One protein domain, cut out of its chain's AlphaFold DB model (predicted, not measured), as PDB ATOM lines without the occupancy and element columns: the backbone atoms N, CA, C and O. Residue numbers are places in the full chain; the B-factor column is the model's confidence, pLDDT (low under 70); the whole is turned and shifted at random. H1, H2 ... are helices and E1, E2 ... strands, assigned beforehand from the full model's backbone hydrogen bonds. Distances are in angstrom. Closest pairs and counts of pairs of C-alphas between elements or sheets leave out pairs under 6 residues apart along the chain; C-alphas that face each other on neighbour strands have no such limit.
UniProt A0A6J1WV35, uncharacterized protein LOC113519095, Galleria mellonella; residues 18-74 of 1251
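What this domain is: This is residues 18 to 74 of the 1251 residues of the protein "uncharacterized protein LOC113519095" of Galleria mellonella (UniProt A0A6J1WV35). This small domain has little regular structure: a two-stranded hairpin, E1 and E2, with one short helix, H1, packed mainly over E1, while most of the printed residues lie outside these three named elements. The last stretch, residues 59 to 74, has no named element. The printed part has 57 residues with E1, E2 and H1 in that order, the sheet antiparallel, the class mixed, and under half of the residues in named elements. It is compact, with a radius of gyration of the C-alphas of 10.5 A and spans of 28 by 26 by 20 A.

How they stand to each other: Look first at the hairpin of E1, residues 21 to 25, and E2, residues 33 to 37, antiparallel at 146 degrees; N 22 and O 36 are within hydrogen-bond range at 2.8 A. Residues 35 to 36 of E2 also pair, antiparallel, with residues 43 to 44. For H1, residues 49 to 58, the closest C-alphas to E1 are those of Val 22 and Ala 55, 5.0 A; 5 of its 6 O i to N i+4 pairs are within range.

Where its parts are: Find C-alpha 21 at (223.283, 216.593, 282.689), where E1 begins its 13.1 A; E2 covers 13.5 A. H1 runs 14.5 A to C-alpha 58 at (219.422, 220.888, 277.326).

The domain as a whole: The printed part has no cut. The link from E2 to H1 is long. Residues 18 to 19 and 62 to 65 have pLDDT under 70.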
ATOM      1  N   GLY A  18     228.187 214.614 275.090       52.16
ATOM      2  CA  GLY A  18     228.090 216.074 275.149       52.16
ATOM      3  C   GLY A  18     227.213 216.598 276.282       52.16
ATOM      4  O   GLY A  18     226.052 216.911 276.059       52.16
ATOM      5  N   ASN A  19     227.807 216.778 277.470       63.25
ATOM      6  CA  ASN A  19     227.204 217.411 278.657       63.25
ATOM      7  C   ASN A  19     225.819 216.850 279.041       63.25
ATOM      8  O   ASN A  19     224.835 217.579 279.122       63.25
ATOM      9  N   SER A  20     225.775 215.551 279.329       89.31
ATOM     10  CA  SER A  20     224.571 214.737 279.556       89.31
ATOM     11  C   SER A  20     223.771 215.037 280.837       89.31
ATOM     12  O   SER A  20     222.934 214.233 281.243       89.31
ATOM     13  N   TRP A  21     224.014 216.170 281.496       95.62
ATOM     14  CA  TRP A  21     223.283 216.593 282.689       95.62
ATOM     15  C   TRP A  21     221.917 217.187 282.314       95.62
ATOM     16  O   TRP A  21     221.837 218.174 281.582       95.62
ATOM     17  N   VAL A  22     220.833 216.637 282.862       95.12
ATOM     18  CA  VAL A  22     219.473 217.191 282.771       95.12
ATOM     19  C   VAL A  22     218.995 217.685 284.135       95.12
ATOM     20  O   VAL A  22     219.349 217.127 285.172       95.12
ATOM     21  N   VAL A  23     218.195 218.756 284.142       96.81
ATOM     22  CA  VAL A  23     217.651 219.344 285.377       96.81
ATOM     23  C   VAL A  23     216.356 218.636 285.765       96.81
ATOM     24  O   VAL A  23     215.367 218.703 285.034       96.81
ATOM     25  N   CYS A  24     216.348 218.024 286.944       96.19
ATOM     26  CA  CYS A  24     215.215 217.302 287.508       96.19
ATOM     27  C   CYS A  24     214.664 218.022 288.750       96.19
ATOM     28  O   CYS A  24     215.359 218.792 289.417       96.19
ATOM     29  N   ARG A  25     213.389 217.780 289.078       96.19
ATOM     30  CA  ARG A  25     212.760 218.237 290.330       96.19
ATOM     31  C   ARG A  25     212.701 217.070 291.308       96.19
ATOM     32  O   ARG A  25     212.269 215.988 290.921       96.19
ATOM     33  N   SER A  26     213.115 217.293 292.551       96.25
ATOM     34  CA  SER A  26     213.024 216.276 293.600       96.25
ATOM     35  C   SER A  26     211.572 216.064 294.036       96.25
ATOM     36  O   SER A  26     210.813 217.021 294.212       96.25
ATOM     37  N   LYS A  27     211.201 214.794 294.208       95.69
ATOM     38  CA  LYS A  27     209.952 214.335 294.822       95.69
ATOM     39  C   LYS A  27     210.106 214.255 296.345       95.69
ATOM     40  O   LYS A  27     209.147 214.535 297.056       95.69
ATOM     41  N   SER A  28     211.303 213.915 296.832       94.75
ATOM     42  CA  SER A  28     211.618 213.787 298.265       94.75
ATOM     43  C   SER A  28     211.736 215.143 298.975       94.75
ATOM     44  O   SER A  28     211.325 215.286 300.122       94.75
ATOM     45  N   TYR A  29     212.266 216.155 298.282       95.94
ATOM     46  CA  TYR A  29     212.534 217.501 298.790       95.94
ATOM     47  C   TYR A  29     211.806 218.535 297.923       95.94
ATOM     48  O   TYR A  29     212.370 219.136 297.003       95.94
ATOM     49  N   SER A  30     210.516 218.730 298.209       93.69
ATOM     50  CA  SER A  30     209.615 219.584 297.427       93.69
ATOM     51  C   SER A  30     210.189 220.984 297.178       93.69
ATOM     52  O   SER A  30     210.487 221.719 298.119       93.69
ATOM     53  N   GLY A  31     210.310 221.364 295.904       92.00
ATOM     54  CA  GLY A  31     210.842 222.664 295.482       92.00
ATOM     55  C   GLY A  31     212.353 222.694 295.224       92.00
ATOM     56  O   GLY A  31     212.828 223.659 294.630       92.00
ATOM     57  N   ARG A  32     213.109 221.646 295.583       95.44
ATOM     58  CA  ARG A  32     214.526 221.515 295.208       95.44
ATOM     59  C   ARG A  32     214.674 220.910 293.810       95.44
ATOM     60  O   ARG A  32     213.930 220.012 293.407       95.44
ATOM     61  N   THR A  33     215.670 221.393 293.075       96.94
ATOM     62  CA  THR A  33     216.143 220.793 291.822       96.94
ATOM     63  C   THR A  33     217.443 220.043 292.057       96.94
ATOM     64  O   THR A  33     218.259 220.482 292.861       96.94
ATOM     65  N   TYR A  34     217.643 218.963 291.314       97.56
ATOM     66  CA  TYR A  34     218.904 218.234 291.227       97.56
ATOM     67  C   TYR A  34     219.267 218.028 289.752       97.56
ATOM     68  O   TYR A  34     218.444 218.255 288.859       97.56
ATOM     69  N   TYR A  35     220.495 217.605 289.493       97.62
ATOM     70  CA  TYR A  35     221.013 217.350 288.155       97.62
ATOM     71  C   TYR A  35     221.264 215.852 288.006       97.62
ATOM     72  O   TYR A  35     221.883 215.245 288.877       97.62
ATOM     73  N   PHE A  36     220.764 215.259 286.923       97.00
ATOM     74  CA  PHE A  36     220.907 213.835 286.613       97.00
ATOM     75  C   PHE A  36     221.715 213.651 285.328       97.00
ATOM     76  O   PHE A  36     221.405 214.281 284.318       97.00
ATOM     77  N   ASN A  37     222.740 212.805 285.348       95.81
ATOM     78  CA  ASN A  37     223.579 212.521 284.189       95.81
ATOM     79  C   ASN A  37     223.006 211.333 283.408       95.81
ATOM     80  O   ASN A  37     223.049 210.191 283.861       95.81
ATOM     81  N   THR A  38     222.499 211.580 282.199       92.00
ATOM     82  CA  THR A  38     221.845 210.549 281.379       92.00
ATOM     83  C   THR A  38     222.807 209.529 280.757       92.00
ATOM     84  O   THR A  38     222.332 208.623 280.076       92.00
ATOM     85  N   LEU A  39     224.129 209.665 280.940       90.56
ATOM     86  CA  LEU A  39     225.116 208.650 280.543       90.56
ATOM     87  C   LEU A  39     225.653 207.840 281.729       90.56
ATOM     88  O   LEU A  39     225.801 206.630 281.591       90.56
ATOM     89  N   THR A  40     225.944 208.468 282.874       92.88
ATOM     90  CA  THR A  40     226.495 207.751 284.045       92.88
ATOM     91  C   THR A  40     225.424 207.236 285.008       92.88
ATOM     92  O   THR A  40     225.688 206.318 285.778       92.88
ATOM     93  N   GLY A  41     224.208 207.793 284.968       94.81
ATOM     94  CA  GLY A  41     223.139 207.485 285.922       94.81
ATOM     95  C   GLY A  41     223.289 208.183 287.279       94.81
ATOM     96  O   GLY A  41     222.516 207.905 288.195       94.81
ATOM     97  N   GLU A  42     224.262 209.082 287.423       95.81
ATOM     98  CA  GLU A  42     224.531 209.811 288.666       95.81
ATOM     99  C   GLU A  42     223.553 210.975 288.872       95.81
ATOM    100  O   GLU A  42     223.108 211.617 287.918       95.81
ATOM    101  N   ALA A  43     223.254 211.282 290.136       97.12
ATOM    102  CA  ALA A  43     222.403 212.397 290.534       97.12
ATOM    103  C   ALA A  43     223.094 213.238 291.616       97.12
ATOM    104  O   ALA A  43     223.525 212.697 292.634       97.12
ATOM    105  N   VAL A  44     223.163 214.560 291.425       97.19
ATOM    106  CA  VAL A  44     223.796 215.504 292.365       97.19
ATOM    107  C   VAL A  44     222.933 216.745 292.602       97.19
ATOM    108  O   VAL A  44     222.231 217.210 291.703       97.19
ATOM    109  N   TRP A  45     222.985 217.315 293.809       97.38
ATOM    110  CA  TRP A  45     222.251 218.547 294.141       97.38
ATOM    111  C   TRP A  45     222.840 219.792 293.483       97.38
ATOM    112  O   TRP A  45     222.096 220.654 293.018       97.38
ATOM    113  N   ASN A  46     224.169 219.862 293.421       94.88
ATOM    114  CA  ASN A  46     224.927 221.001 292.923       94.88
ATOM    115  C   ASN A  46     225.875 220.542 291.805       94.88
ATOM    116  O   ASN A  46     226.454 219.463 291.886       94.88
ATOM    117  N   LEU A  47     226.047 221.393 290.796       94.88
ATOM    118  CA  LEU A  47     227.093 221.322 289.771       94.88
ATOM    119  C   LEU A  47     227.805 222.681 289.732       94.88
ATOM    120  O   LEU A  47     227.314 223.641 290.332       94.88
ATOM    121  N   SER A  48     228.916 222.803 289.000       91.50
ATOM    122  CA  SER A  48     229.499 224.127 288.738       91.50
ATOM    123  C   SER A  48     228.525 225.003 287.934       91.50
ATOM    124  O   SER A  48     227.774 224.492 287.100       91.50
ATOM    125  N   ASP A  49     228.535 226.329 288.119       87.94
ATOM    126  CA  ASP A  49     227.603 227.232 287.411       87.94
ATOM    127  C   ASP A  49     227.668 227.083 285.878       87.94
ATOM    128  O   ASP A  49     226.651 227.150 285.180       87.94
ATOM    129  N   ALA A  50     228.863 226.792 285.353       86.06
ATOM    130  CA  ALA A  50     229.095 226.519 283.940       86.06
ATOM    131  C   ALA A  50     228.387 225.242 283.446       86.06
ATOM    132  O   ALA A  50     227.972 225.181 282.290       86.06
ATOM    133  N   GLU A  51     228.228 224.221 284.288       90.50
ATOM    134  CA  GLU A  51     227.471 223.002 283.981       90.50
ATOM    135  C   GLU A  51     225.974 223.174 284.247       90.50
ATOM    136  O   GLU A  51     225.159 222.733 283.437       90.50
ATOM    137  N   VAL A  52     225.605 223.893 285.312       92.88
ATOM    138  CA  VAL A  52     224.222 224.293 285.607       92.88
ATOM    139  C   VAL A  52     223.603 225.026 284.410       92.88
ATOM    140  O   VAL A  52     222.473 224.727 284.016       92.88
ATOM    141  N   GLU A  53     224.336 225.949 283.781       87.31
ATOM    142  CA  GLU A  53     223.915 226.610 282.539       87.31
ATOM    143  C   GLU A  53     223.721 225.633 281.368       87.31
ATOM    144  O   GLU A  53     222.766 225.786 280.601       87.31
ATOM    145  N   LYS A  54     224.610 224.645 281.195       90.50
ATOM    146  CA  LYS A  54     224.518 223.646 280.112       90.50
ATOM    147  C   LYS A  54     223.305 222.735 280.317       90.50
ATOM    148  O   LYS A  54     222.499 222.586 279.397       90.50
ATOM    149  N   ALA A  55     223.108 222.234 281.536       91.19
ATOM    150  CA  ALA A  55     221.966 221.404 281.903       91.19
ATOM    151  C   ALA A  55     220.633 222.144 281.699       91.19
ATOM    152  O   ALA A  55     219.722 221.623 281.055       91.19
ATOM    153  N   LYS A  56     220.545 223.410 282.144       91.50
ATOM    154  CA  LYS A  56     219.380 224.295 281.917       91.50
ATOM    155  C   LYS A  56     219.115 224.598 280.435       91.50
ATOM    156  O   LYS A  56     217.998 224.988 280.087       91.50
ATOM    157  N   LYS A  57     220.115 224.468 279.554       85.94
ATOM    158  CA  LYS A  57     219.957 224.632 278.097       85.94
ATOM    159  C   LYS A  57     219.444 223.347 277.441       85.94
ATOM    160  O   LYS A  57     218.536 223.439 276.620       85.94
ATOM    161  N   MET A  58     219.937 222.169 277.838       83.00
ATOM    162  CA  MET A  58     219.422 220.888 277.326       83.00
ATOM    163  C   MET A  58     218.012 220.565 277.841       83.00
ATOM    164  O   MET A  58     217.161 220.133 277.064       83.00
ATOM    165  N   SER A  59     217.705 220.870 279.107       82.50
ATOM    166  CA  SER A  59     216.394 220.585 279.717       82.50
ATOM    167  C   SER A  59     215.213 221.347 279.093       82.50
ATOM    168  O   SER A  59     214.068 221.080 279.448       82.50
ATOM    169  N   LYS A  60     215.457 222.294 278.173       81.44
ATOM    170  CA  LYS A  60     214.405 222.993 277.413       81.44
ATOM    171  C   LYS A  60     213.878 222.203 276.212       81.44
ATOM    172  O   LYS A  60     212.777 222.494 275.767       81.44
ATOM    173  N   ASN A  61     214.634 221.228 275.699       70.06
ATOM    174  CA  ASN A  61     214.236 220.356 274.585       70.06
ATOM    175  C   ASN A  61     214.738 218.911 274.821       70.06
ATOM    176  O   ASN A  61     215.599 218.439 274.074       70.06
ATOM    177  N   PRO A  62     214.262 218.202 275.864       69.00
ATOM    178  CA  PRO A  62     214.709 216.838 276.146       69.00
ATOM    179  C   PRO A  62     214.297 215.875 275.009       69.00
ATOM    180  O   PRO A  62     213.126 215.863 274.617       69.00
ATOM    181  N   PRO A  63     215.216 215.049 274.474       59.94
ATOM    182  CA  PRO A  63     214.926 214.151 273.357       59.94
ATOM    183  C   PRO A  63     214.131 212.912 273.808       59.94
ATOM    184  O   PRO A  63     214.685 211.843 274.037       59.94
ATOM    185  N   GLY A  64     212.809 213.054 273.933       69.56
ATOM    186  CA  GLY A  64     211.840 211.947 273.998       69.56
ATOM    187  C   GLY A  64     211.790 211.105 275.284       69.56
ATOM    188  O   GLY A  64     210.814 210.385 275.477       69.56
ATOM    189  N   ILE A  65     212.786 211.192 276.169       66.50
ATOM    190  CA  ILE A  65     212.840 210.434 277.431       66.50
ATOM    191  C   ILE A  65     211.864 211.040 278.466       66.50
ATOM    192  O   ILE A  65     211.982 212.228 278.778       66.50
ATOM    193  N   PRO A  66     210.934 210.258 279.055       76.38
ATOM    194  CA  PRO A  66     210.087 210.725 280.154       76.38
ATOM    195  C   PRO A  66     210.903 210.983 281.433       76.38
ATOM    196  O   PRO A  66     211.431 210.058 282.047       76.38
ATOM    197  N   LEU A  67     210.966 212.244 281.870       76.62
ATOM    198  CA  LEU A  67     211.753 212.686 283.037       76.62
ATOM    199  C   LEU A  67     211.192 212.238 284.405       76.62
ATOM    200  O   LEU A  67     211.770 212.550 285.443       76.62
ATOM    201  N   GLU A  68     210.078 211.502 284.447       76.88
ATOM    202  CA  GLU A  68     209.455 211.054 285.704       76.88
ATOM    203  C   GLU A  68     210.206 209.901 286.397       76.88
ATOM    204  O   GLU A  68     209.888 209.579 287.545       76.88
ATOM    205  N   GLY A  69     211.193 209.287 285.734       86.50
ATOM    206  CA  GLY A  69     211.917 208.099 286.210       86.50
ATOM    207  C   GLY A  69     213.346 208.316 286.727       86.50
ATOM    208  O   GLY A  69     213.978 207.337 287.112       86.50
ATOM    209  N   CYS A  70     213.881 209.542 286.728       94.88
ATOM    210  CA  CYS A  70     215.254 209.788 287.188       94.88
ATOM    211  C   CYS A  70     215.410 209.505 288.702       94.88
ATOM    212  O   CYS A  70     214.554 209.947 289.480       94.88
ATOM    213  N   PRO A  71     216.470 208.793 289.137       95.50
ATOM    214  CA  PRO A  71     216.797 208.632 290.551       95.50
ATOM    215  C   PRO A  71     217.264 209.960 291.158       95.50
ATOM    216  O   PRO A  71     217.929 210.760 290.504       95.50
ATOM    217  N   GLU A  72     216.924 210.176 292.425       96.94
ATOM    218  CA  GLU A  72     217.378 211.327 293.210       96.94
ATOM    219  C   GLU A  72     218.735 211.044 293.879       96.94
ATOM    220  O   GLU A  72     219.091 209.876 294.060       96.94
ATOM    221  N   PRO A  73     219.505 212.080 294.267       96.88
ATOM    222  CA  PRO A  73     220.717 211.886 295.057       96.88
ATOM    223  C   PRO A  73     220.369 211.229 296.402       96.88
ATOM    224  O   PRO A  73     219.405 211.627 297.055       96.88
ATOM    225  N   ASN A  74     221.164 210.245 296.834       94.62
ATOM    226  CA  ASN A  74     220.915 209.508 298.085       94.62
ATOM    227  C   ASN A  74     221.114 210.368 299.350       94.62
ATOM    228  O   ASN A  74     220.578 210.053 300.410       94.62
TER     229      ASN A  74